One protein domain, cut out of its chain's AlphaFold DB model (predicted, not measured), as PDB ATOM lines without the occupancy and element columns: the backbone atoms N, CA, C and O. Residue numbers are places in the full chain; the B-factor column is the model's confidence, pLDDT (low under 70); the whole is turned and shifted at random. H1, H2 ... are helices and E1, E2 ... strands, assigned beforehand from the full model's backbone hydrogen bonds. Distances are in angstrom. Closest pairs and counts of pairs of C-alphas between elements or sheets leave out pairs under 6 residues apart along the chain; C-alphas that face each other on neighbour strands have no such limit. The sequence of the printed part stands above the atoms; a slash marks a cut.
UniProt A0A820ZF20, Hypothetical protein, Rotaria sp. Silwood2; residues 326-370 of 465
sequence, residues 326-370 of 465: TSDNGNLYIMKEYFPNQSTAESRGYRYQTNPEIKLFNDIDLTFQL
ATOM      1  N   THR A 326     175.617 129.134 189.844       93.56
ATOM      2  CA  THR A 326     175.218 129.761 191.121       93.56
ATOM      3  C   THR A 326     174.603 128.760 192.104       93.56
ATOM      4  O   THR A 326     174.674 128.974 193.315       93.56
ATOM      5  N   SER A 327     174.068 127.643 191.602       90.88
ATOM      6  CA  SER A 327     173.494 126.545 192.394       90.88
ATOM      7  C   SER A 327     174.541 125.522 192.861       90.88
ATOM      8  O   SER A 327     174.200 124.550 193.535       90.88
ATOM      9  N   ASP A 328     175.813 125.715 192.511       89.44
ATOM     10  CA  ASP A 328     176.896 124.800 192.873       89.44
ATOM     11  C   ASP A 328     177.235 124.855 194.376       89.44
ATOM     12  O   ASP A 328     176.842 125.761 195.110       89.44
ATOM     13  N   ASN A 329     178.019 123.879 194.839       82.81
ATOM     14  CA  ASN A 329     178.603 123.818 196.185       82.81
ATOM     15  C   ASN A 329     177.588 123.950 197.341       82.81
ATOM     16  O   ASN A 329     177.881 124.576 198.356       82.81
ATOM     17  N   GLY A 330     176.422 123.314 197.206       78.50
ATOM     18  CA  GLY A 330     175.407 123.256 198.264       78.50
ATOM     19  C   GLY A 330     174.353 124.362 198.199       78.50
ATOM     20  O   GLY A 330     173.436 124.352 199.010       78.50
ATOM     21  N   ASN A 331     174.419 125.255 197.208       82.88
ATOM     22  CA  ASN A 331     173.412 126.302 196.995       82.88
ATOM     23  C   ASN A 331     172.147 125.808 196.265       82.88
ATOM     24  O   ASN A 331     171.309 126.613 195.862       82.88
ATOM     25  N   LEU A 332     172.007 124.497 196.061       87.75
ATOM     26  CA  LEU A 332     170.850 123.911 195.399       87.75
ATOM     27  C   LEU A 332     169.742 123.608 196.411       87.75
ATOM     28  O   LEU A 332     169.908 122.769 197.299       87.75
ATOM     29  N   TYR A 333     168.584 124.234 196.218       86.94
ATOM     30  CA  TYR A 333     167.390 123.927 196.992       86.94
ATOM     31  C   TYR A 333     166.681 122.685 196.433       86.94
ATOM     32  O   TYR A 333     165.979 122.756 195.425       86.94
ATOM     33  N   ILE A 334     166.865 121.556 197.117       87.12
ATOM     34  CA  ILE A 334     166.200 120.284 196.813       87.12
ATOM     35  C   ILE A 334     164.856 120.151 197.533       87.12
ATOM     36  O   ILE A 334     164.647 120.754 198.588       87.12
ATOM     37  N   MET A 335     163.967 119.308 197.003       83.00
ATOM     38  CA  MET A 335     162.696 118.933 197.637       83.00
ATOM     39  C   MET A 335     161.818 120.147 197.972       83.00
ATOM     40  O   MET A 335     161.156 120.195 199.010       83.00
ATOM     41  N   LYS A 336     161.815 121.152 197.087       84.31
ATOM     42  CA  LYS A 336     161.097 122.421 197.275       84.31
ATOM     43  C   LYS A 336     159.595 122.240 197.526       84.31
ATOM     44  O   LYS A 336     158.990 123.076 198.181       84.31
ATOM     45  N   GLU A 337     159.008 121.148 197.053       84.69
ATOM     46  CA  GLU A 337     157.597 120.817 197.287       84.69
ATOM     47  C   GLU A 337     157.308 120.373 198.730       84.69
ATOM     48  O   GLU A 337     156.189 120.530 199.214       84.69
ATOM     49  N   TYR A 338     158.316 119.863 199.442       87.38
ATOM     50  CA  TYR A 338     158.169 119.277 200.779       87.38
ATOM     51  C   TYR A 338     158.608 120.207 201.913       87.38
ATOM     52  O   TYR A 338     158.321 119.942 203.082       87.38
ATOM     53  N   PHE A 339     159.306 121.298 201.595       89.19
ATOM     54  CA  PHE A 339     159.804 122.259 202.576       89.19
ATOM     55  C   PHE A 339     159.393 123.680 202.188       89.19
ATOM     56  O   PHE A 339     159.364 123.991 201.005       89.19
ATOM     57  N   PRO A 340     159.129 124.578 203.150       89.81
ATOM     58  CA  PRO A 340     158.757 125.962 202.846       89.81
ATOM     59  C   PRO A 340     159.938 126.813 202.353       89.81
ATOM     60  O   PRO A 340     159.742 127.823 201.682       89.81
ATOM     61  N   ASN A 341     161.166 126.454 202.737       90.38
ATOM     62  CA  ASN A 341     162.400 127.097 202.294       90.38
ATOM     63  C   ASN A 341     163.608 126.165 202.497       90.38
ATOM     64  O   ASN A 341     163.549 125.205 203.271       90.38
ATOM     65  N   GLN A 342     164.726 126.504 201.846       88.06
ATOM     66  CA  GLN A 342     165.982 125.754 201.923       88.06
ATOM     67  C   GLN A 342     166.510 125.627 203.357       88.06
ATOM     68  O   GLN A 342     166.910 124.542 203.758       88.06
ATOM     69  N   SER A 343     166.446 126.687 204.171       90.81
ATOM     70  CA  SER A 343     166.939 126.648 205.559       90.81
ATOM     71  C   SER A 343     166.226 125.586 206.408       90.81
ATOM     72  O   SER A 343     166.860 124.907 207.215       90.81
ATOM     73  N   THR A 344     164.925 125.386 206.183       90.81
ATOM     74  CA  THR A 344     164.119 124.363 206.870       90.81
ATOM     75  C   THR A 344     164.453 122.948 206.393       90.81
ATOM     76  O   THR A 344     164.474 122.015 207.192       90.81
ATOM     77  N   ALA A 345     164.732 122.775 205.099       91.00
ATOM     78  CA  ALA A 345     165.208 121.502 204.562       91.00
ATOM     79  C   ALA A 345     166.586 121.151 205.156       91.00
ATOM     80  O   ALA A 345     166.807 120.060 205.686       91.00
ATOM     81  N   GLU A 346     167.496 122.125 205.156       91.31
ATOM     82  CA  GLU A 346     168.867 121.974 205.630       91.31
ATOM     83  C   GLU A 346     168.988 121.750 207.137       91.31
ATOM     84  O   GLU A 346     169.880 121.009 207.562       91.31
ATOM     85  N   SER A 347     168.115 122.358 207.951       90.94
ATOM     86  CA  SER A 347     168.076 122.124 209.402       90.94
ATOM     87  C   SER A 347     167.697 120.681 209.742       90.94
ATOM     88  O   SER A 347     168.069 120.165 210.796       90.94
ATOM     89  N   ARG A 348     167.016 120.005 208.812       90.88
ATOM     90  CA  ARG A 348     166.666 118.584 208.873       90.88
ATOM     91  C   ARG A 348     167.616 117.697 208.066       90.88
ATOM     92  O   ARG A 348     167.338 116.511 207.919       90.88
ATOM     93  N   GLY A 349     168.718 118.250 207.558       90.50
ATOM     94  CA  GLY A 349     169.762 117.509 206.850       90.50
ATOM     95  C   GLY A 349     169.509 117.255 205.360       90.50
ATOM     96  O   GLY A 349     170.363 116.668 204.699       90.50
ATOM     97  N   TYR A 350     168.389 117.727 204.798       90.62
ATOM     98  CA  TYR A 350     168.079 117.601 203.369       90.62
ATOM     99  C   TYR A 350     168.933 118.583 202.560       90.62
ATOM    100  O   TYR A 350     168.514 119.688 202.223       90.62
ATOM    101  N   ARG A 351     170.170 118.169 202.285       88.44
ATOM    102  CA  ARG A 351     171.179 118.898 201.508       88.44
ATOM    103  C   ARG A 351     171.536 118.101 200.263       88.44
ATOM    104  O   ARG A 351     171.602 116.873 200.311       88.44
ATOM    105  N   TYR A 352     171.855 118.795 199.174       87.69
ATOM    106  CA  TYR A 352     172.440 118.150 198.001       87.69
ATOM    107  C   TYR A 352     173.897 117.752 198.287       87.69
ATOM    108  O   TYR A 352     174.840 118.501 198.027       87.69
ATOM    109  N   GLN A 353     174.095 116.573 198.871       87.38
ATOM    110  CA  GLN A 353     175.413 116.007 199.153       87.38
ATOM    111  C   GLN A 353     175.370 114.481 199.103       87.38
ATOM    112  O   GLN A 353     174.306 113.876 199.170       87.38
ATOM    113  N   THR A 354     176.534 113.852 198.958       89.25
ATOM    114  CA  THR A 354     176.643 112.390 199.018       89.25
ATOM    115  C   THR A 354     176.394 111.917 200.444       89.25
ATOM    116  O   THR A 354     176.937 112.493 201.385       89.25
ATOM    117  N   ASN A 355     175.592 110.865 200.577       92.19
ATOM    118  CA  ASN A 355     175.178 110.249 201.834       92.19
ATOM    119  C   ASN A 355     174.742 111.247 202.929       92.19
ATOM    120  O   ASN A 355     175.365 111.298 203.992       92.19
ATOM    121  N   PRO A 356     173.708 112.075 202.683       91.31
ATOM    122  CA  PRO A 356     173.231 113.025 203.674       91.31
ATOM    123  C   PRO A 356     172.606 112.291 204.864       91.31
ATOM    124  O   PRO A 356     171.903 111.289 204.709       91.31
ATOM    125  N   GLU A 357     172.844 112.831 206.052       94.00
ATOM    126  CA  GLU A 357     172.163 112.441 207.279       94.00
ATOM    127  C   GLU A 357     170.935 113.330 207.468       94.00
ATOM    128  O   GLU A 357     171.061 114.553 207.498       94.00
ATOM    129  N   ILE A 358     169.753 112.725 207.574       92.88
ATOM    130  CA  ILE A 358     168.468 113.422 207.594       92.88
ATOM    131  C   ILE A 358     167.641 113.095 208.838       92.88
ATOM    132  O   ILE A 358     167.667 111.978 209.359       92.88
ATOM    133  N   LYS A 359     166.834 114.065 209.272       92.25
ATOM    134  CA  LYS A 359     165.824 113.909 210.326       92.25
ATOM    135  C   LYS A 359     164.430 113.809 209.709       92.25
ATOM    136  O   LYS A 359     163.839 114.814 209.292       92.25
ATOM    137  N   LEU A 360     163.884 112.592 209.642       87.25
ATOM    138  CA  LEU A 360     162.526 112.355 209.128       87.25
ATOM    139  C   LEU A 360     161.435 112.849 210.084       87.25
ATOM    140  O   LEU A 360     160.414 113.354 209.621       87.25
ATOM    141  N   PHE A 361     161.658 112.750 211.392       87.00
ATOM    142  CA  PHE A 361     160.691 113.144 212.415       87.00
ATOM    143  C   PHE A 361     161.248 114.317 213.220       87.00
ATOM    144  O   PHE A 361     162.421 114.310 213.584       87.00
ATOM    145  N   ASN A 362     160.419 115.327 213.484       79.25
ATOM    146  CA  ASN A 362     160.843 116.491 214.269       79.25
ATOM    147  C   ASN A 362     160.950 116.160 215.765       79.25
ATOM    148  O   ASN A 362     161.828 116.682 216.444       79.25
ATOM    149  N   ASP A 363     160.084 115.267 216.248       85.81
ATOM    150  CA  ASP A 363     159.904 114.997 217.679       85.81
ATOM    151  C   ASP A 363     160.652 113.743 218.161       85.81
ATOM    152  O   ASP A 363     160.559 113.366 219.327       85.81
ATOM    153  N   ILE A 364     161.389 113.075 217.267       86.31
ATOM    154  CA  ILE A 364     162.183 111.884 217.579       86.31
ATOM    155  C   ILE A 364     163.632 112.182 217.209       86.31
ATOM    156  O   ILE A 364     163.921 112.524 216.062       86.31
ATOM    157  N   ASP A 365     164.550 112.010 218.163       85.88
ATOM    158  CA  ASP A 365     165.991 112.123 217.914       85.88
ATOM    159  C   ASP A 365     166.514 110.867 217.200       85.88
ATOM    160  O   ASP A 365     167.180 110.006 217.773       85.88
ATOM    161  N   LEU A 366     166.110 110.727 215.938       90.25
ATOM    162  CA  LEU A 366     166.481 109.633 215.056       90.25
ATOM    163  C   LEU A 366     166.934 110.197 213.709       90.25
ATOM    164  O   LEU A 366     166.158 110.816 212.976       90.25
ATOM    165  N   THR A 367     168.199 109.943 213.385       92.00
ATOM    166  CA  THR A 367     168.841 110.372 212.142       92.00
ATOM    167  C   THR A 367     169.032 109.174 211.221       92.00
ATOM    168  O   THR A 367     169.515 108.126 211.647       92.00
ATOM    169  N   PHE A 368     168.677 109.333 209.951       93.25
ATOM    170  CA  PHE A 368     168.880 108.328 208.910       93.25
ATOM    171  C   PHE A 368     169.945 108.807 207.936       93.25
ATOM    172  O   PHE A 368     169.912 109.958 207.517       93.25
ATOM    173  N   GLN A 369     170.857 107.929 207.526       93.81
ATOM    174  CA  GLN A 369     171.764 108.220 206.420       93.81
ATOM    175  C   GLN A 369     171.172 107.668 205.126       93.81
ATOM    176  O   GLN A 369     170.905 106.470 205.018       93.81
ATOM    177  N   LEU A 370     170.966 108.538 204.139       90.81
ATOM    178  CA  LEU A 370     170.546 108.107 202.809       90.81
ATOM    179  C   LEU A 370     171.747 107.553 202.038       90.81
ATOM    180  O   LEU A 370     172.840 108.098 202.121       90.81
TER     181      LEU A 370
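Overview. This is residues 326 to 370 of the 465 residues of the protein "Hypothetical protein" of Rotaria sp. Silwood2 (UniProt A0A820ZF20). This is a chain with little regular structure: a small hairpin of two short strands, E1 and E2, lies toward one end, one short helix, H1, is near E1, and the looping stretch 326 to 341 leads away to the other end. The printed part has 45 residues, and H1, E1 and E2 follow in that order, the strands antiparallel. The class is mixed, with only 12 residues in named elements. The whole is compact, radius of gyration of the C-alphas 10.7 A, yet only just elongated, spanning 34 by 23 by 14 A.

Arrangement. E1, residues 357 to 359, and E2, residues 367 to 369, form an antiparallel hairpin at 143 degrees. N 358 and O 368 are within hydrogen-bond range at 2.8 A. H1, residues 342 to 347, is near E1, with 6 pairs of C-alphas within 10 A, and apart from E2. In H1 every O i to N i+4 pair is within hydrogen-bond range.

Along the chain. E1 measures 7.2 A from C-alpha 357 at (172.163, 112.441, 207.279), E2 6.8 A to C-alpha 369 at (171.764, 108.220, 206.420), and H1 8.6 A.

Size, cuts and confidence. The C-alphas farthest apart, of Thr 326 and Ile 364, are 34.5 A apart. The printed part has no cut, both links are short, and no printed residue is under 70 in pLDDT.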